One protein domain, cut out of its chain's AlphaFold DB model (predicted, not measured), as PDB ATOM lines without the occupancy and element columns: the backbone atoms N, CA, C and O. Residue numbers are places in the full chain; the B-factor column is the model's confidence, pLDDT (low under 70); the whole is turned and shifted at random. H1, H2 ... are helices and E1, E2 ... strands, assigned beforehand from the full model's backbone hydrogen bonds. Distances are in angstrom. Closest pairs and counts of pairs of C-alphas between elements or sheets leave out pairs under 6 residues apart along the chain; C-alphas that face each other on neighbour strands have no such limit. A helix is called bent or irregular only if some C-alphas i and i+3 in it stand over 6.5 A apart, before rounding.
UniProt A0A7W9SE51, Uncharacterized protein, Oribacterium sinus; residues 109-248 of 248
ATOM      1  N   THR A 109      24.517  13.432  14.614       94.88
ATOM      2  CA  THR A 109      25.126  12.455  15.532       94.88
ATOM      3  C   THR A 109      24.775  11.001  15.204       94.88
ATOM      4  O   THR A 109      25.573  10.100  15.494       94.88
ATOM      5  N   GLU A 110      23.619  10.762  14.578       95.94
ATOM      6  CA  GLU A 110      23.150   9.439  14.155       95.94
ATOM      7  C   GLU A 110      23.634   9.052  12.752       95.94
ATOM      8  O   GLU A 110      23.638   7.866  12.407       95.94
ATOM      9  N   ILE A 111      24.053  10.030  11.941       97.38
ATOM     10  CA  ILE A 111      24.421   9.839  10.537       97.38
ATOM     11  C   ILE A 111      25.899   9.450  10.436       97.38
ATOM     12  O   ILE A 111      26.791  10.167  10.880       97.38
ATOM     13  N   THR A 112      26.179   8.320   9.792       96.62
ATOM     14  CA  THR A 112      27.556   7.861   9.524       96.62
ATOM     15  C   THR A 112      28.059   8.305   8.156       96.62
ATOM     16  O   THR A 112      29.240   8.617   7.977       96.62
ATOM     17  N   ALA A 113      27.170   8.322   7.168       97.69
ATOM     18  CA  ALA A 113      27.463   8.735   5.808       97.69
ATOM     19  C   ALA A 113      26.181   9.145   5.083       97.69
ATOM     20  O   ALA A 113      25.086   8.680   5.405       97.69
ATOM     21  N   VAL A 114      26.328   9.956   4.039       98.12
ATOM     22  CA  VAL A 114      25.243  10.237   3.094       98.12
ATOM     23  C   VAL A 114      25.759  10.035   1.682       98.12
ATOM     24  O   VAL A 114      26.827  10.524   1.332       98.12
ATOM     25  N   SER A 115      25.022   9.310   0.848       97.88
ATOM     26  CA  SER A 115      25.398   9.078  -0.550       97.88
ATOM     27  C   SER A 115      24.286   9.460  -1.505       97.88
ATOM     28  O   SER A 115      23.110   9.337  -1.190       97.88
ATOM     29  N   HIS A 116      24.656   9.885  -2.707       97.38
ATOM     30  CA  HIS A 116      23.739  10.054  -3.823       97.38
ATOM     31  C   HIS A 116      23.968   8.923  -4.824       97.38
ATOM     32  O   HIS A 116      25.048   8.807  -5.401       97.38
ATOM     33  N   VAL A 117      22.979   8.048  -4.979       96.50
ATOM     34  CA  VAL A 117      23.045   6.852  -5.833       96.50
ATOM     35  C   VAL A 117      21.825   6.759  -6.725       96.50
ATOM     36  O   VAL A 117      20.804   7.396  -6.477       96.50
ATOM     37  N   TRP A 118      21.918   5.985  -7.798       94.69
ATOM     38  CA  TRP A 118      20.799   5.768  -8.702       94.69
ATOM     39  C   TRP A 118      20.244   4.372  -8.448       94.69
ATOM     40  O   TRP A 118      20.919   3.383  -8.708       94.69
ATOM     41  N   ILE A 119      19.032   4.297  -7.901       92.44
ATOM     42  CA  ILE A 119      18.349   3.034  -7.609       92.44
ATOM     43  C   ILE A 119      17.173   2.930  -8.567       92.44
ATOM     44  O   ILE A 119      16.285   3.781  -8.554       92.44
ATOM     45  N   ASN A 120      17.166   1.910  -9.415       89.94
ATOM     46  CA  ASN A 120      16.036   1.671 -10.300       89.94
ATOM     47  C   ASN A 120      14.723   1.472  -9.523       89.94
ATOM     48  O   ASN A 120      14.667   0.954  -8.407       89.94
ATOM     49  N   GLU A 121      13.650   1.887 -10.167       85.50
ATOM     50  CA  GLU A 121      12.317   1.381  -9.941       85.50
ATOM     51  C   GLU A 121      11.970   0.523 -11.152       85.50
ATOM     52  O   GLU A 121      12.133   0.962 -12.292       85.50
ATOM     53  N   ALA A 122      11.550  -0.708 -10.894       81.50
ATOM     54  CA  ALA A 122      11.082  -1.640 -11.900       81.50
ATOM     55  C   ALA A 122       9.769  -2.218 -11.390       81.50
ATOM     56  O   ALA A 122       9.736  -2.804 -10.310       81.50
ATOM     57  N   HIS A 123       8.687  -2.025 -12.134       75.25
ATOM     58  CA  HIS A 123       7.424  -2.672 -11.815       75.25
ATOM     59  C   HIS A 123       6.642  -3.005 -13.078       75.25
ATOM     60  O   HIS A 123       6.657  -2.267 -14.066       75.25
ATOM     61  N   TYR A 124       5.952  -4.141 -13.024       71.19
ATOM     62  CA  TYR A 124       5.051  -4.597 -14.068       71.19
ATOM     63  C   TYR A 124       3.620  -4.515 -13.541       71.19
ATOM     64  O   TYR A 124       3.145  -5.407 -12.843       71.19
ATOM     65  N   VAL A 125       2.936  -3.408 -13.834       64.25
ATOM     66  CA  VAL A 125       1.562  -3.167 -13.367       64.25
ATOM     67  C   VAL A 125       0.669  -2.938 -14.579       64.25
ATOM     68  O   VAL A 125       0.970  -2.114 -15.438       64.25
ATOM     69  N   ARG A 126      -0.442  -3.685 -14.668       62.22
ATOM     70  CA  ARG A 126      -1.435  -3.579 -15.761       62.22
ATOM     71  C   ARG A 126      -0.814  -3.655 -17.169       62.22
ATOM     72  O   ARG A 126      -1.147  -2.855 -18.039       62.22
ATOM     73  N   LYS A 127       0.108  -4.604 -17.385       61.69
ATOM     74  CA  LYS A 127       0.866  -4.800 -18.639       61.69
ATOM     75  C   LYS A 127       1.778  -3.634 -19.055       61.69
ATOM     76  O   LYS A 127       2.307  -3.648 -20.162       61.69
ATOM     77  N   LYS A 128       2.000  -2.641 -18.189       64.69
ATOM     78  CA  LYS A 128       2.982  -1.576 -18.417       64.69
ATOM     79  C   LYS A 128       4.233  -1.877 -17.605       64.69
ATOM     80  O   LYS A 128       4.179  -1.977 -16.380       64.69
ATOM     81  N   PHE A 129       5.346  -2.043 -18.312       73.44
ATOM     82  CA  PHE A 129       6.665  -2.129 -17.707       73.44
ATOM     83  C   PHE A 129       7.206  -0.712 -17.526       73.44
ATOM     84  O   PHE A 129       7.442  -0.008 -18.508       73.44
ATOM     85  N   LEU A 130       7.375  -0.292 -16.274       75.25
ATOM     86  CA  LEU A 130       8.051   0.956 -15.950       75.25
ATOM     87  C   LEU A 130       9.442   0.622 -15.419       75.25
ATOM     88  O   LEU A 130       9.565  -0.065 -14.406       75.25
ATOM     89  N   PHE A 131      10.474   1.128 -16.091       82.50
ATOM     90  CA  PHE A 131      11.854   1.055 -15.630       82.50
ATOM     91  C   PHE A 131      12.483   2.438 -15.687       82.50
ATOM     92  O   PHE A 131      12.592   3.038 -16.754       82.50
ATOM     93  N   TYR A 132      12.913   2.944 -14.535       84.31
ATOM     94  CA  TYR A 132      13.667   4.188 -14.485       84.31
ATOM     95  C   TYR A 132      14.563   4.249 -13.254       84.31
ATOM     96  O   TYR A 132      14.270   3.669 -12.214       84.31
ATOM     97  N   ASN A 133      15.661   4.991 -13.358       89.50
ATOM     98  CA  ASN A 133      16.596   5.171 -12.255       89.50
ATOM     99  C   ASN A 133      16.196   6.353 -11.371       89.50
ATOM    100  O   ASN A 133      16.266   7.511 -11.794       89.50
ATOM    101  N   ARG A 134      15.834   6.074 -10.115       90.62
ATOM    102  CA  ARG A 134      15.587   7.094  -9.092       90.62
ATOM    103  C   ARG A 134      16.914   7.587  -8.541       90.62
ATOM    104  O   ARG A 134      17.648   6.853  -7.877       90.62
ATOM    105  N   LYS A 135      17.210   8.864  -8.773       93.19
ATOM    106  CA  LYS A 135      18.303   9.569  -8.092       93.19
ATOM    107  C   LYS A 135      17.948   9.685  -6.609       93.19
ATOM    108  O   LYS A 135      16.975  10.348  -6.260       93.19
ATOM    109  N   THR A 136      18.690   8.999  -5.757       95.19
ATOM    110  CA  THR A 136      18.320   8.709  -4.370       95.19
ATOM    111  C   THR A 136      19.392   9.234  -3.435       95.19
ATOM    112  O   THR A 136      20.570   8.924  -3.613       95.19
ATOM    113  N   LEU A 137      18.982  10.005  -2.431       97.25
ATOM    114  CA  LEU A 137      19.841  10.361  -1.308       97.25
ATOM    115  C   LEU A 137      19.693   9.272  -0.240       97.25
ATOM    116  O   LEU A 137      18.599   9.049   0.268       97.25
ATOM    117  N   VAL A 138      20.774   8.567   0.061       97.75
ATOM    118  CA  VAL A 138      20.815   7.492   1.053       97.75
ATOM    119  C   VAL A 138      21.501   8.010   2.303       97.75
ATOM    120  O   VAL A 138      22.666   8.400   2.244       97.75
ATOM    121  N   VAL A 139      20.782   7.999   3.421       97.81
ATOM    122  CA  VAL A 139      21.282   8.376   4.745       97.81
ATOM    123  C   VAL A 139      21.612   7.098   5.511       97.81
ATOM    124  O   VAL A 139      20.710   6.336   5.864       97.81
ATOM    125  N   TYR A 140      22.899   6.847   5.744       97.56
ATOM    126  CA  TYR A 140      23.372   5.726   6.556       97.56
ATOM    127  C   TYR A 140      23.418   6.143   8.022       97.56
ATOM    128  O   TYR A 140      23.899   7.231   8.345       97.56
ATOM    129  N   ARG A 141      22.917   5.276   8.903       95.81
ATOM    130  CA  ARG A 141      22.805   5.529  10.343       95.81
ATOM    131  C   ARG A 141      23.620   4.507  11.130       95.81
ATOM    132  O   ARG A 141      23.875   3.426  10.609       95.81
ATOM    133  N   LYS A 142      24.061   4.864  12.341       91.38
ATOM    134  CA  LYS A 142      24.915   4.001  13.186       91.38
ATOM    135  C   LYS A 142      24.220   2.691  13.558       91.38
ATOM    136  O   LYS A 142      24.706   1.627  13.197       91.38
ATOM    137  N   ASP A 143      23.052   2.798  14.186       90.56
ATOM    138  CA  ASP A 143      22.367   1.660  14.817       90.56
ATOM    139  C   ASP A 143      21.036   1.306  14.136       90.56
ATOM    140  O   ASP A 143      20.248   0.502  14.630       90.56
ATOM    141  N   TYR A 144      20.764   1.916  12.980       93.12
ATOM    142  CA  TYR A 144      19.481   1.804  12.297       93.12
ATOM    143  C   TYR A 144      19.647   1.541  10.805       93.12
ATOM    144  O   TYR A 144      20.631   1.936  10.180       93.12
ATOM    145  N   LYS A 145      18.602   0.963  10.199       94.25
ATOM    146  CA  LYS A 145      18.526   0.777   8.745       94.25
ATOM    147  C   LYS A 145      18.738   2.104   8.000       94.25
ATOM    148  O   LYS A 145      18.252   3.146   8.466       94.25
ATOM    149  N   PRO A 146      19.407   2.090   6.836       96.50
ATOM    150  CA  PRO A 146      19.572   3.294   6.035       96.50
ATOM    151  C   PRO A 146      18.219   3.819   5.548       96.50
ATOM    152  O   PRO A 146      17.253   3.066   5.409       96.50
ATOM    153  N   ILE A 147      18.155   5.117   5.266       96.69
ATOM    154  CA  ILE A 147      16.966   5.766   4.707       96.69
ATOM    155  C   ILE A 147      17.253   6.165   3.262       96.69
ATOM    156  O   ILE A 147      18.180   6.924   2.995       96.69
ATOM    157  N   CYS A 148      16.449   5.666   2.328       95.88
ATOM    158  CA  CYS A 148      16.480   6.006   0.911       95.88
ATOM    159  C   CYS A 148      15.437   7.086   0.611       95.88
ATOM    160  O   CYS A 148      14.242   6.803   0.582       95.88
ATOM    161  N   ILE A 149      15.892   8.309   0.345       95.12
ATOM    162  CA  ILE A 149      15.043   9.441  -0.037       95.12
ATOM    163  C   ILE A 149      15.067   9.566  -1.560       95.12
ATOM    164  O   ILE A 149      16.068   9.971  -2.164       95.12
ATOM    165  N   TYR A 150      13.964   9.195  -2.202       92.75
ATOM    166  CA  TYR A 150      13.901   9.084  -3.654       92.75
ATOM    167  C   TYR A 150      13.698  10.420  -4.357       92.75
ATOM    168  O   TYR A 150      12.939  11.276  -3.898       92.75
ATOM    169  N   ASN A 151      14.264  10.525  -5.558       91.12
ATOM    170  CA  ASN A 151      14.145  11.671  -6.457       91.12
ATOM    171  C   ASN A 151      14.655  12.968  -5.818       91.12
ATOM    172  O   ASN A 151      14.008  14.007  -5.914       91.12
ATOM    173  N   ILE A 152      15.830  12.910  -5.192       92.38
ATOM    174  CA  ILE A 152      16.528  14.078  -4.648       92.38
ATOM    175  C   ILE A 152      17.697  14.449  -5.562       92.38
ATOM    176  O   ILE A 152      18.387  13.591  -6.121       92.38
ATOM    177  N   SER A 153      17.902  15.754  -5.747       91.25
ATOM    178  CA  SER A 153      19.020  16.289  -6.527       91.25
ATOM    179  C   SER A 153      20.369  16.000  -5.860       91.25
ATOM    180  O   SER A 153      20.463  15.949  -4.635       91.25
ATOM    181  N   LEU A 154      21.434  15.910  -6.663       94.62
ATOM    182  CA  LEU A 154      22.822  15.867  -6.185       94.62
ATOM    183  C   LEU A 154      23.156  17.051  -5.262       94.62
ATOM    184  O   LEU A 154      23.963  16.908  -4.350       94.62
ATOM    185  N   LEU A 155      22.495  18.197  -5.455       94.19
ATOM    186  CA  LEU A 155      22.626  19.365  -4.580       94.19
ATOM    187  C   LEU A 155      22.328  19.042  -3.106       94.19
ATOM    188  O   LEU A 155      22.879  19.697  -2.228       94.19
ATOM    189  N   GLY A 156      21.526  18.007  -2.823       94.69
ATOM    190  CA  GLY A 156      21.320  17.514  -1.460       94.69
ATOM    191  C   GLY A 156      22.629  17.085  -0.802       94.69
ATOM    192  O   GLY A 156      22.879  17.410   0.350       94.69
ATOM    193  N   LEU A 157      23.514  16.438  -1.560       96.56
ATOM    194  CA  LEU A 157      24.819  16.003  -1.075       96.56
ATOM    195  C   LEU A 157      25.770  17.184  -0.824       96.56
ATOM    196  O   LEU A 157      26.522  17.174   0.148       96.56
ATOM    197  N   TYR A 158      25.701  18.218  -1.669       96.69
ATOM    198  CA  TYR A 158      26.422  19.473  -1.444       96.69
ATOM    199  C   TYR A 158      25.919  20.193  -0.190       96.69
ATOM    200  O   TYR A 158      26.736  20.662   0.593       96.69
ATOM    201  N   ALA A 159      24.605  20.217   0.057       96.56
ATOM    202  CA  ALA A 159      24.057  20.775   1.291       96.56
ATOM    203  C   ALA A 159      24.495  19.987   2.533       96.56
ATOM    204  O   ALA A 159      24.849  20.605   3.531       96.56
ATOM    205  N   VAL A 160      24.562  18.649   2.474       97.19
ATOM    206  CA  VAL A 160      25.155  17.857   3.569       97.19
ATOM    207  C   VAL A 160      26.593  18.298   3.836       97.19
ATOM    208  O   VAL A 160      26.948  18.542   4.982       97.19
ATOM    209  N   LYS A 161      27.414  18.446   2.789       96.06
ATOM    210  CA  LYS A 161      28.801  18.906   2.946       96.06
ATOM    211  C   LYS A 161      28.923  20.343   3.436       96.06
ATOM    212  O   LYS A 161      29.893  20.645   4.119       96.06
ATOM    213  N   PHE A 162      27.964  21.198   3.100       95.94
ATOM    214  CA  PHE A 162      27.915  22.574   3.572       95.94
ATOM    215  C   PHE A 162      27.623  22.649   5.078       95.94
ATOM    216  O   PHE A 162      28.332  23.347   5.790       95.94
ATOM    217  N   TYR A 163      26.622  21.907   5.568       95.38
ATOM    218  CA  TYR A 163      26.237  21.937   6.986       95.38
ATOM    219  C   TYR A 163      27.111  21.058   7.887       95.38
ATOM    220  O   TYR A 163      27.325  21.407   9.042       95.38
ATOM    221  N   HIS A 164      27.611  19.924   7.387       95.31
ATOM    222  CA  HIS A 164      28.432  19.000   8.171       95.31
ATOM    223  C   HIS A 164      29.552  18.379   7.310       95.31
ATOM    224  O   HIS A 164      29.442  17.236   6.841       95.31
ATOM    225  N   PRO A 165      30.666  19.103   7.083       94.81
ATOM    226  CA  PRO A 165      31.709  18.711   6.131       94.81
ATOM    227  C   PRO A 165      32.406  17.390   6.472       94.81
ATOM    228  O   PRO A 165      32.926  16.731   5.571       94.81
ATOM    229  N   GLU A 166      32.378  16.955   7.731       95.31
ATOM    230  CA  GLU A 166      32.978  15.692   8.180       95.31
ATOM    231  C   GLU A 166      32.203  14.447   7.720       95.31
ATOM    232  O   GLU A 166      32.775  13.358   7.628       95.31
ATOM    233  N   ILE A 167      30.915  14.586   7.364       96.06
ATOM    234  CA  ILE A 167      30.100  13.449   6.922       96.06
ATOM    235  C   ILE A 167      30.713  12.840   5.662       96.06
ATOM    236  O   ILE A 167      31.012  13.525   4.676       96.06
ATOM    237  N   ARG A 168      30.891  11.516   5.672       96.88
ATOM    238  CA  ARG A 168      31.399  10.782   4.511       96.88
ATOM    239  C   ARG A 168      30.354  10.804   3.401       96.88
ATOM    240  O   ARG A 168      29.184  10.514   3.635       96.88
ATOM    241  N   THR A 169      30.791  11.125   2.185       97.06
ATOM    242  CA  THR A 169      29.911  11.175   1.012       97.06
ATOM    243  C   THR A 169      30.588  10.611  -0.225       97.06
ATOM    244  O   THR A 169      31.814  10.533  -0.294       97.06
ATOM    245  N   ASN A 170      29.793  10.261  -1.233       96.94
ATOM    246  CA  ASN A 170      30.271   9.839  -2.548       96.94
ATOM    247  C   ASN A 170      30.258  10.993  -3.577       96.94
ATOM    248  O   ASN A 170      30.076  10.749  -4.773       96.94
ATOM    249  N   LEU A 171      30.457  12.236  -3.111       96.06
ATOM    250  CA  LEU A 171      30.283  13.468  -3.889       96.06
ATOM    251  C   LEU A 171      30.985  13.437  -5.238       96.06
ATOM    252  O   LEU A 171      30.325  13.646  -6.244       96.06
ATOM    253  N   MET A 172      32.269  13.079  -5.291       94.75
ATOM    254  CA  MET A 172      32.994  13.032  -6.566       94.75
ATOM    255  C   MET A 172      32.349  12.072  -7.572       94.75
ATOM    256  O   MET A 172      32.052  12.462  -8.698       94.75
ATOM    257  N   THR A 173      32.064  10.832  -7.161       94.50
ATOM    258  CA  THR A 173      31.447   9.833  -8.049       94.50
ATOM    259  C   THR A 173      30.030  10.220  -8.468       94.50
ATOM    260  O   THR A 173      29.652  10.022  -9.621       94.50
ATOM    261  N   ALA A 174      29.248  10.810  -7.562       95.44
ATOM    262  CA  ALA A 174      27.886  11.239  -7.851       95.44
ATOM    263  C   ALA A 174      27.847  12.481  -8.759       95.44
ATOM    264  O   ALA A 174      26.987  12.569  -9.643       95.44
ATOM    265  N   SER A 175      28.800  13.402  -8.593       96.62
ATOM    266  CA  SER A 175      29.005  14.547  -9.481       96.62
ATOM    267  C   SER A 175      29.417  14.093 -10.873       96.62
ATOM    268  O   SER A 175      28.752  14.475 -11.828       96.62
ATOM    269  N   LEU A 176      30.401  13.197 -11.004       95.44
ATOM    270  CA  LEU A 176      30.800  12.633 -12.300       95.44
ATOM    271  C   LEU A 176      29.627  11.953 -13.021       95.44
ATOM    272  O   LEU A 176      29.362  12.254 -14.182       95.44
ATOM    273  N   ALA A 177      28.871  11.104 -12.319       94.25
ATOM    274  CA  ALA A 177      27.682  10.450 -12.866       94.25
ATOM    275  C   ALA A 177      26.621  11.464 -13.337       94.25
ATOM    276  O   ALA A 177      26.005  11.307 -14.394       94.25
ATOM    277  N   THR A 178      26.401  12.523 -12.555       92.88
ATOM    278  CA  THR A 178      25.421  13.567 -12.881       92.88
ATOM    279  C   THR A 178      25.875  14.427 -14.057       92.88
ATOM    280  O   THR A 178      25.056  14.702 -14.932       92.88
ATOM    281  N   THR A 179      27.155  14.792 -14.119       93.94
ATOM    282  CA  THR A 179      27.750  15.538 -15.234       93.94
ATOM    283  C   THR A 179      27.707  14.727 -16.522       93.94
ATOM    284  O   THR A 179      27.244  15.242 -17.533       93.94
ATOM    285  N   PHE A 180      28.072  13.440 -16.482       92.75
ATOM    286  CA  PHE A 180      27.942  12.539 -17.631       92.75
ATOM    287  C   PHE A 180      26.501  12.498 -18.158       92.75
ATOM    288  O   PHE A 180      26.263  12.655 -19.351       92.75
ATOM    289  N   ASN A 181      25.517  12.366 -17.261       91.06
ATOM    290  CA  ASN A 181      24.102  12.391 -17.632       91.06
ATOM    291  C   ASN A 181      23.672  13.734 -18.241       91.06
ATOM    292  O   ASN A 181      22.914  13.741 -19.208       91.06
ATOM    293  N   LEU A 182      24.130  14.855 -17.677       88.88
ATOM    294  CA  LEU A 182      23.812  16.191 -18.178       88.88
ATOM    295  C   LEU A 182      24.389  16.395 -19.581       88.88
ATOM    296  O   LEU A 182      23.629  16.728 -20.480       88.88
ATOM    297  N   ILE A 183      25.683  16.120 -19.776       89.31
ATOM    298  CA  ILE A 183      26.356  16.222 -21.078       89.31
ATOM    299  C   ILE A 183      25.627  15.358 -22.108       89.31
ATOM    300  O   ILE A 183      25.243  15.859 -23.157       89.31
ATOM    301  N   LEU A 184      25.343  14.093 -21.779       88.25
ATOM    302  CA  LEU A 184      24.683  13.176 -22.706       88.25
ATOM    303  C   LEU A 184      23.305  13.686 -23.162       88.25
ATOM    304  O   LEU A 184      22.997  13.645 -24.350       88.25
ATOM    305  N   ASN A 185      22.471  14.180 -22.237       85.06
ATOM    306  CA  ASN A 185      21.155  14.712 -22.608       85.06
ATOM    307  C   ASN A 185      21.268  16.048 -23.353       85.06
ATOM    308  O   ASN A 185      20.540  16.254 -24.320       85.06
ATOM    309  N   SER A 186      22.158  16.945 -22.920       80.69
ATOM    310  CA  SER A 186      22.331  18.267 -23.531       80.69
ATOM    311  C   SER A 186      22.874  18.168 -24.950       80.69
ATOM    312  O   SER A 186      22.370  18.849 -25.834       80.69
ATOM    313  N   THR A 187      23.850  17.294 -25.197       83.25
ATOM    314  CA  THR A 187      24.397  17.073 -26.540       83.25
ATOM    315  C   THR A 187      23.367  16.415 -27.458       83.25
ATOM    316  O   THR A 187      23.256  16.819 -28.611       83.25
ATOM    317  N   LEU A 188      22.559  15.466 -26.959       79.06
ATOM    318  CA  LEU A 188      21.456  14.904 -27.746       79.06
ATOM    319  C   LEU A 188      20.428  15.987 -28.105       79.06
ATOM    320  O   LEU A 188      20.049  16.112 -29.266       79.06
ATOM    321  N   LEU A 189      20.010  16.787 -27.120       75.94
ATOM    322  CA  LEU A 189      19.064  17.879 -27.329       75.94
ATOM    323  C   LEU A 189      19.611  18.902 -28.330       75.94
ATOM    324  O   LEU A 189      18.904  19.282 -29.254       75.94
ATOM    325  N   TYR A 190      20.876  19.294 -28.184       75.81
ATOM    326  CA  TYR A 190      21.555  20.191 -29.113       75.81
ATOM    327  C   TYR A 190      21.592  19.615 -30.532       75.81
ATOM    328  O   TYR A 190      21.258  20.319 -31.480       75.81
ATOM    329  N   GLY A 191      21.935  18.332 -30.688       75.19
ATOM    330  CA  GLY A 191      21.966  17.664 -31.989       75.19
ATOM    331  C   GLY A 191      20.601  17.639 -32.680       75.19
ATOM    332  O   GLY A 191      20.514  17.866 -33.885       75.19
ATOM    333  N   VAL A 192      19.530  17.428 -31.908       70.69
ATOM    334  CA  VAL A 192      18.153  17.504 -32.410       70.69
ATOM    335  C   VAL A 192      17.803  18.940 -32.811       70.69
ATOM    336  O   VAL A 192      17.406  19.155 -33.950       70.69
ATOM    337  N   VAL A 193      18.014  19.923 -31.928       69.00
ATOM    338  CA  VAL A 193      17.682  21.348 -32.154       69.00
ATOM    339  C   VAL A 193      18.506  21.988 -33.276       69.00
ATOM    340  O   VAL A 193      18.062  22.937 -33.906       69.00
ATOM    341  N   THR A 194      19.699  21.480 -33.568       69.81
ATOM    342  CA  THR A 194      20.538  21.991 -34.668       69.81
ATOM    343  C   THR A 194      20.460  21.145 -35.934       69.81
ATOM    344  O   THR A 194      21.136  21.460 -36.906       69.81
ATOM    345  N   LYS A 195      19.674  20.057 -35.937       69.81
ATOM    346  CA  LYS A 195      19.610  19.059 -37.032       69.81
ATOM    347  C   LYS A 195      20.970  18.474 -37.416       69.81
ATOM    348  O   LYS A 195      21.117  17.884 -38.479       69.81
ATOM    349  N   SER A 196      21.954  18.589 -36.529       71.44
ATOM    350  CA  SER A 196      23.283  18.000 -36.696       71.44
ATOM    351  C   SER A 196      23.317  16.522 -36.293       71.44
ATOM    352  O   SER A 196      24.364  15.878 -36.349       71.44
ATOM    353  N   TYR A 197      22.174  15.961 -35.878       65.75
ATOM    354  CA  TYR A 197      22.063  14.557 -35.509       65.75
ATOM    355  C   TYR A 197      22.255  13.642 -36.725       65.75
ATOM    356  O   TYR A 197      21.360  13.466 -37.549       65.75
ATOM    357  N   GLN A 198      23.431  13.026 -36.812       66.44
ATOM    358  CA  GLN A 198      23.753  12.042 -37.839       66.44
ATOM    359  C   GLN A 198      23.362  10.631 -37.396       66.44
ATOM    360  O   GLN A 198      23.646  10.215 -36.269       66.44
ATOM    361  N   PHE A 199      22.753   9.875 -38.313       58.81
ATOM    362  CA  PHE A 199      22.300   8.506 -38.064       58.81
ATOM    363  C   PHE A 199      23.456   7.569 -37.680       58.81
ATOM    364  O   PHE A 199      23.275   6.723 -36.812       58.81
ATOM    365  N   GLU A 200      24.659   7.759 -38.225       63.31
ATOM    366  CA  GLU A 200      25.852   6.948 -37.915       63.31
ATOM    367  C   GLU A 200      26.247   6.988 -36.426       63.31
ATOM    368  O   GLU A 200      26.775   6.018 -35.883       63.31
ATOM    369  N   ASN A 201      25.880   8.057 -35.712       71.50
ATOM    370  CA  ASN A 201      26.138   8.181 -34.281       71.50
ATOM    371  C   ASN A 201      25.132   7.400 -33.412       71.50
ATOM    372  O   ASN A 201      25.349   7.281 -32.204       71.50
ATOM    373  N   THR A 202      24.041   6.855 -33.971       77.69
ATOM    374  CA  THR A 202      22.991   6.161 -33.189       77.69
ATOM    375  C   THR A 202      23.525   4.975 -32.390       77.69
ATOM    376  O   THR A 202      23.080   4.766 -31.259       77.69
ATOM    377  N   VAL A 203      24.503   4.228 -32.913       84.31
ATOM    378  CA  VAL A 203      25.112   3.095 -32.194       84.31
ATOM    379  C   VAL A 203      25.865   3.581 -30.956       84.31
ATOM    380  O   VAL A 203      25.627   3.084 -29.853       84.31
ATOM    381  N   ILE A 204      26.709   4.605 -31.106       86.81
ATOM    382  CA  ILE A 204      27.457   5.212 -29.993       86.81
ATOM    383  C   ILE A 204      26.484   5.770 -28.950       86.81
ATOM    384  O   ILE A 204      26.628   5.497 -27.758       86.81
ATOM    385  N   TRP A 205      25.448   6.489 -29.388       84.75
ATOM    386  CA  TRP A 205      24.400   6.995 -28.504       84.75
ATOM    387  C   TRP A 205      23.710   5.870 -27.735       84.75
ATOM    388  O   TRP A 205      23.559   5.965 -26.517       84.75
ATOM    389  N   THR A 206      23.350   4.782 -28.414       86.50
ATOM    390  CA  THR A 206      22.719   3.611 -27.792       86.50
ATOM    391  C   THR A 206      23.614   3.016 -26.709       86.50
ATOM    392  O   THR A 206      23.149   2.782 -25.592       86.50
ATOM    393  N   ILE A 207      24.912   2.853 -26.986       91.31
ATOM    394  CA  ILE A 207      25.893   2.349 -26.014       91.31
ATOM    395  C   ILE A 207      26.011   3.294 -24.810       91.31
ATOM    396  O   ILE A 207      25.939   2.846 -23.664       91.31
ATOM    397  N   LEU A 208      26.140   4.604 -25.030       92.62
ATOM    398  CA  LEU A 208      26.262   5.584 -23.943       92.62
ATOM    399  C   LEU A 208      25.011   5.625 -23.055       92.62
ATOM    400  O   LEU A 208      25.115   5.689 -21.825       92.62
ATOM    401  N   TYR A 209      23.819   5.546 -23.655       90.62
ATOM    402  CA  TYR A 209      22.566   5.463 -22.907       90.62
ATOM    403  C   TYR A 209      22.422   4.128 -22.171       90.62
ATOM    404  O   TYR A 209      21.930   4.128 -21.042       90.62
ATOM    405  N   PHE A 210      22.910   3.021 -22.736       91.12
ATOM    406  CA  PHE A 210      22.968   1.735 -22.046       91.12
ATOM    407  C   PHE A 210      23.875   1.804 -20.806       91.12
ATOM    408  O   PHE A 210      23.455   1.427 -19.708       91.12
ATOM    409  N   ILE A 211      25.078   2.377 -20.938       93.00
ATOM    410  CA  ILE A 211      26.002   2.602 -19.814       93.00
ATOM    411  C   ILE A 211      25.320   3.443 -18.727       93.00
ATOM    412  O   ILE A 211      25.307   3.062 -17.555       93.00
ATOM    413  N   LYS A 212      24.706   4.568 -19.112       92.12
ATOM    414  CA  LYS A 212      23.975   5.465 -18.206       92.12
ATOM    415  C   LYS A 212      22.814   4.769 -17.490       92.12
ATOM    416  O   LYS A 212      22.577   5.048 -16.316       92.12
ATOM    417  N   ALA A 213      22.042   3.949 -18.201       89.06
ATOM    418  CA  ALA A 213      20.799   3.374 -17.695       89.06
ATOM    419  C   ALA A 213      21.012   2.105 -16.861       89.06
ATOM    420  O   ALA A 213      20.224   1.860 -15.948       89.06
ATOM    421  N   PHE A 214      22.055   1.322 -17.142       91.12
ATOM    422  CA  PHE A 214      22.258   0.017 -16.509       91.12
ATOM    423  C   PHE A 214      23.579  -0.068 -15.751       91.12
ATOM    424  O   PHE A 214      23.582  -0.335 -14.551       91.12
ATOM    425  N   ILE A 215      24.699   0.203 -16.420       93.88
ATOM    426  CA  ILE A 215      26.032  -0.040 -15.848       93.88
ATOM    427  C   ILE A 215      26.319   0.924 -14.694       93.88
ATOM    428  O   ILE A 215      26.714   0.506 -13.606       93.88
ATOM    429  N   LEU A 216      26.085   2.219 -14.903       94.44
ATOM    430  CA  LEU A 216      26.407   3.254 -13.924       94.44
ATOM    431  C   LEU A 216      25.617   3.100 -12.602       94.44
ATOM    432  O   LEU A 216      26.264   3.093 -11.552       94.44
ATOM    433  N   PRO A 217      24.278   2.903 -12.598       94.25
ATOM    434  CA  PRO A 217      23.524   2.587 -11.380       94.25
ATOM    435  C   PRO A 217      24.071   1.379 -10.612       94.25
ATOM    436  O   PRO A 217      24.282   1.472  -9.401       94.25
ATOM    437  N   VAL A 218      24.371   0.283 -11.320       93.94
ATOM    438  CA  VAL A 218      24.878  -0.956 -10.713       93.94
ATOM    439  C   VAL A 218      26.228  -0.720 -10.041       93.94
ATOM    440  O   VAL A 218      26.405  -1.080  -8.877       93.94
ATOM    441  N   LEU A 219      27.166  -0.059 -10.727       94.69
ATOM    442  CA  LEU A 219      28.483   0.254 -10.165       94.69
ATOM    443  C   LEU A 219      28.385   1.158  -8.931       94.69
ATOM    444  O   LEU A 219      29.077   0.922  -7.937       94.69
ATOM    445  N   MET A 220      27.509   2.170  -8.963       94.94
ATOM    446  CA  MET A 220      27.279   3.042  -7.809       94.94
ATOM    447  C   MET A 220      26.765   2.246  -6.608       94.94
ATOM    448  O   MET A 220      27.275   2.426  -5.500       94.94
ATOM    449  N   LEU A 221      25.787   1.365  -6.825       94.19
ATOM    450  CA  LEU A 221      25.163   0.569  -5.773       94.19
ATOM    451  C   LEU A 221      26.148  -0.438  -5.162       94.19
ATOM    452  O   LEU A 221      26.309  -0.463  -3.944       94.19
ATOM    453  N   VAL A 222      26.874  -1.192  -5.996       93.81
ATOM    454  CA  VAL A 222      27.924  -2.129  -5.548       93.81
ATOM    455  C   VAL A 222      29.001  -1.394  -4.751       93.81
ATOM    456  O   VAL A 222      29.394  -1.839  -3.672       93.81
ATOM    457  N   GLY A 223      29.447  -0.236  -5.246       94.25
ATOM    458  CA  GLY A 223      30.449   0.583  -4.572       94.25
ATOM    459  C   GLY A 223      29.998   1.072  -3.193       94.25
ATOM    460  O   GLY A 223      30.802   1.074  -2.261       94.25
ATOM    461  N   GLN A 224      28.726   1.455  -3.042       95.31
ATOM    462  CA  GLN A 224      28.196   1.861  -1.739       95.31
ATOM    463  C   GLN A 224      27.960   0.676  -0.801       95.31
ATOM    464  O   GLN A 224      28.349   0.754   0.363       95.31
ATOM    465  N   ASN A 225      27.414  -0.437  -1.295       94.62
ATOM    466  CA  ASN A 225      27.190  -1.625  -0.470       94.62
ATOM    467  C   ASN A 225      28.498  -2.210   0.073       94.62
ATOM    468  O   ASN A 225      28.550  -2.661   1.215       94.62
ATOM    469  N   LYS A 226      29.586  -2.144  -0.707       93.94
ATOM    470  CA  LYS A 226      30.920  -2.543  -0.240       93.94
ATOM    471  C   LYS A 226      31.423  -1.675   0.923       93.94
ATOM    472  O   LYS A 226      32.187  -2.161   1.747       93.94
ATOM    473  N   LYS A 227      31.022  -0.399   0.986       93.62
ATOM    474  CA  LYS A 227      31.474   0.555   2.014       93.62
ATOM    475  C   LYS A 227      30.595   0.579   3.261       93.62
ATOM    476  O   LYS A 227      31.120   0.791   4.348       93.62
ATOM    477  N   TYR A 228      29.285   0.409   3.100       92.69
ATOM    478  CA  TYR A 228      28.297   0.679   4.151       92.69
ATOM    479  C   TYR A 228      27.367  -0.507   4.448       92.69
ATOM    480  O   TYR A 228      26.388  -0.353   5.170       92.69
ATOM    481  N   GLY A 229      27.674  -1.689   3.907       88.88
ATOM    482  CA  GLY A 229      26.890  -2.909   4.089       88.88
ATOM    483  C   GLY A 229      25.871  -3.149   2.972       88.88
ATOM    484  O   GLY A 229      25.487  -2.248   2.230       88.88
ATOM    485  N   ASN A 230      25.419  -4.396   2.837       89.56
ATOM    486  CA  ASN A 230      24.600  -4.861   1.710       89.56
ATOM    487  C   ASN A 230      23.094  -4.556   1.862       89.56
ATOM    488  O   ASN A 230      22.248  -5.431   1.673       89.56
ATOM    489  N   ALA A 231      22.760  -3.321   2.236       89.69
ATOM    490  CA  ALA A 231      21.379  -2.910   2.482       89.69
ATOM    491  C   ALA A 231      20.653  -2.456   1.204       89.69
ATOM    492  O   ALA A 231      19.440  -2.623   1.092       89.69
ATOM    493  N   LEU A 232      21.363  -1.885   0.224       92.88
ATOM    494  CA  LEU A 232      20.727  -1.336  -0.975       92.88
ATOM    495  C   LEU A 232      20.550  -2.405  -2.047       92.88
ATOM    496  O   LEU A 232      21.468  -3.176  -2.318       92.88
ATOM    497  N   LYS A 233      19.393  -2.422  -2.708       92.19
ATOM    498  CA  LYS A 233      19.130  -3.299  -3.848       92.19
ATOM    499  C   LYS A 233      18.341  -2.569  -4.921       92.19
ATOM    500  O   LYS A 233      17.514  -1.699  -4.650       92.19
ATOM    501  N   HIS A 234      18.609  -2.968  -6.153       89.50
ATOM    502  CA  HIS A 234      17.786  -2.614  -7.291       89.50
ATOM    503  C   HIS A 234      16.417  -3.295  -7.187       89.50
ATOM    504  O   HIS A 234      16.320  -4.441  -6.742       89.50
ATOM    505  N   ALA A 235      15.363  -2.582  -7.579       84.19
ATOM    506  CA  ALA A 235      14.031  -3.150  -7.703       84.19
ATOM    507  C   ALA A 235      14.046  -4.296  -8.722       84.19
ATOM    508  O   ALA A 235      14.712  -4.213  -9.762       84.19
ATOM    509  N   THR A 236      13.284  -5.344  -8.429       80.44
ATOM    510  CA  THR A 236      13.021  -6.450  -9.353       80.44
ATOM    511  C   THR A 236      11.598  -6.330  -9.881       80.44
ATOM    512  O   THR A 236      10.780  -5.610  -9.318       80.44
ATOM    513  N   ILE A 237      11.268  -7.076 -10.937       73.06
ATOM    514  CA  ILE A 237       9.907  -7.102 -11.506       73.06
ATOM    515  C   ILE A 237       8.846  -7.432 -10.436       73.06
ATOM    516  O   ILE A 237       7.713  -6.962 -10.526       73.06
ATOM    517  N   TYR A 238       9.235  -8.191  -9.407       68.88
ATOM    518  CA  TYR A 238       8.372  -8.657  -8.322       68.88
ATOM    519  C   TYR A 238       8.452  -7.804  -7.044       68.88
ATOM    520  O   TYR A 238       7.618  -7.968  -6.158       68.88
ATOM    521  N   SER A 239       9.441  -6.911  -6.918       71.94
ATOM    522  CA  SER A 239       9.662  -6.105  -5.712       71.94
ATOM    523  C   SER A 239      10.109  -4.686  -6.055       71.94
ATOM    524  O   SER A 239      11.257  -4.443  -6.434       71.94
ATOM    525  N   ILE A 240       9.194  -3.737  -5.842       69.31
ATOM    526  CA  ILE A 240       9.395  -2.300  -6.090       69.31
ATOM    527  C   ILE A 240      10.467  -1.710  -5.156       69.31
ATOM    528  O   ILE A 240      11.222  -0.818  -5.546       69.31
ATOM    529  N   ASN A 241      10.550  -2.218  -3.924       75.44
ATOM    530  CA  ASN A 241      11.471  -1.765  -2.883       75.44
ATOM    531  C   ASN A 241      12.210  -2.977  -2.305       75.44
ATOM    532  O   ASN A 241      11.835  -3.517  -1.270       75.44
ATOM    533  N   ALA A 242      13.244  -3.433  -3.012       78.56
ATOM    534  CA  ALA A 242      14.011  -4.614  -2.620       78.56
ATOM    535  C   ALA A 242      15.112  -4.330  -1.581       78.56
ATOM    536  O   ALA A 242      15.663  -5.274  -1.014       78.56
ATOM    537  N   SER A 243      15.477  -3.062  -1.365       83.12
ATOM    538  CA  SER A 243      16.476  -2.689  -0.358       83.12
ATOM    539  C   SER A 243      15.967  -2.993   1.049       83.12
ATOM    540  O   SER A 243      14.802  -2.761   1.351       83.12
ATOM    541  N   ASP A 244      16.862  -3.409   1.940       90.19
ATOM    542  CA  ASP A 244      16.577  -3.455   3.375       90.19
ATOM    543  C   ASP A 244      16.795  -2.062   3.996       90.19
ATOM    544  O   ASP A 244      17.756  -1.801   4.720       90.19
ATOM    545  N   ALA A 245      15.937  -1.119   3.608       92.00
ATOM    546  CA  ALA A 245      16.044   0.296   3.946       92.00
ATOM    547  C   ALA A 245      14.661   0.903   4.227       92.00
ATOM    548  O   ALA A 245      13.626   0.342   3.879       92.00
ATOM    549  N   ILE A 246      14.632   2.086   4.837       91.69
ATOM    550  CA  ILE A 246      13.409   2.891   4.933       91.69
ATOM    551  C   ILE A 246      13.250   3.680   3.630       91.69
ATOM    552  O   ILE A 246      14.182   4.351   3.193       91.69
ATOM    553  N   HIS A 247      12.075   3.613   3.008       91.69
ATOM    554  CA  HIS A 247      11.816   4.134   1.663       91.69
ATOM    555  C   HIS A 247      10.936   5.395   1.692       91.69
ATOM    556  O   HIS A 247       9.756   5.317   2.043       91.69
ATOM    557  N   VAL A 248      11.487   6.552   1.294       88.69
ATOM    558  CA  VAL A 248      10.845   7.881   1.432       88.69
ATOM    559  C   VAL A 248      10.582   8.576   0.093       88.69
ATOM    560  O   VAL A 248      11.523   8.876  -0.682       88.69
TER     561      VAL A 248
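What this domain is: This is residues 109 to 248 of the 248 residues of an uncharacterized protein of Oribacterium sinus (UniProt A0A7W9SE51). A long, twisted strand hairpin, E1 and E2, with the short E3 beside E2, makes a three-stranded sheet that has helices over both faces: the long H3 slants over one face and the short H1 lies over the other. H2 and H3 form a long helical hairpin whose far end, residues 190 to 195 and 198 to 204, sticks out beyond the sheet, while residues 229 to 248 form a tail with no named element that ends in a short pairing with E3. The printed part has 140 residues, with three strands and then three helices along the chain, E1 E2 E3 H1 H2 H3; the sheet runs E1 E2 E3, antiparallel, and the class is mixed, helices and strands. The whole is only just compact, close to loose, with a radius of gyration of the C-alphas of 16.9 A and spans of 54 by 40 by 22 A.

Where its parts are: E1, residues 111 to 125, begins at C-alpha 111 (24.421, 9.839, 10.537), is 35.5 A long and bends by 68 degrees at residue 114. E2, residues 128 to 141, is 35.6 A long and bends by 58 degrees at residue 135. E3 is residues 147 to 150, 9.5 A, and H1 is residues 155 to 163, 12.4 A. H2, residues 171 to 193, is 31.9 A long. H3, residues 199 to 228, is 43.4 A long, has a kink of 28 degrees near residue 216 and ends at C-alpha 228 (28.297, 0.679, 4.151). H3 is only just irregular: C-alphas 200 and 203 are 6.9 A apart.

How they stand to each other: E1, E2 and E3 form a meander, each strand the antiparallel neighbour of the one before. In the hairpin E1 and E2, N 117 and O 136 are within hydrogen-bond range at 2.9 A; in the hairpin E2 and E3, N 139 and O 147 are at 2.8 A. H3 is on the sheet at a height of 9.1 A, over E2 and only just over E1, with 3 of its C-alphas on E1. It runs slantwise to the strands, at 36 degrees to E2 on the local plane; its closest C-alphas to E1 are those of Pro 217 and Trp 118, 5.0 A. H1 is on the opposite face at a height of 9.5 A, over E1 and along the strands; the closest C-alphas are those of Leu 157 and His 116, 6.6 A. H2 only grazes the sheet with residues 171 to 178. H2 and H3 touch, through residues 208 to 220 of H3 alone, at a shallow tilt of 17 degrees, opposite ways; their closest C-alphas are those of Asn 181 and Lys 212, 7.0 A. H1 and H3 are apart. Every O i to N i+4 pair is within hydrogen-bond range in H1 and H2, and 21 of 26 are in H3.

The domain as a whole: The C-alphas of Asp 143 and Lys 195 are the two farthest apart, 54.8 A. The printed part has no cut and no long link between named elements. Residues 147 to 148 of E3 pair with residues 246 to 247, parallel. The mean pLDDT of the printed part is 88.0; residues 125 to 128, 193 to 195, 197 to 200, 238 and 240 are under 70.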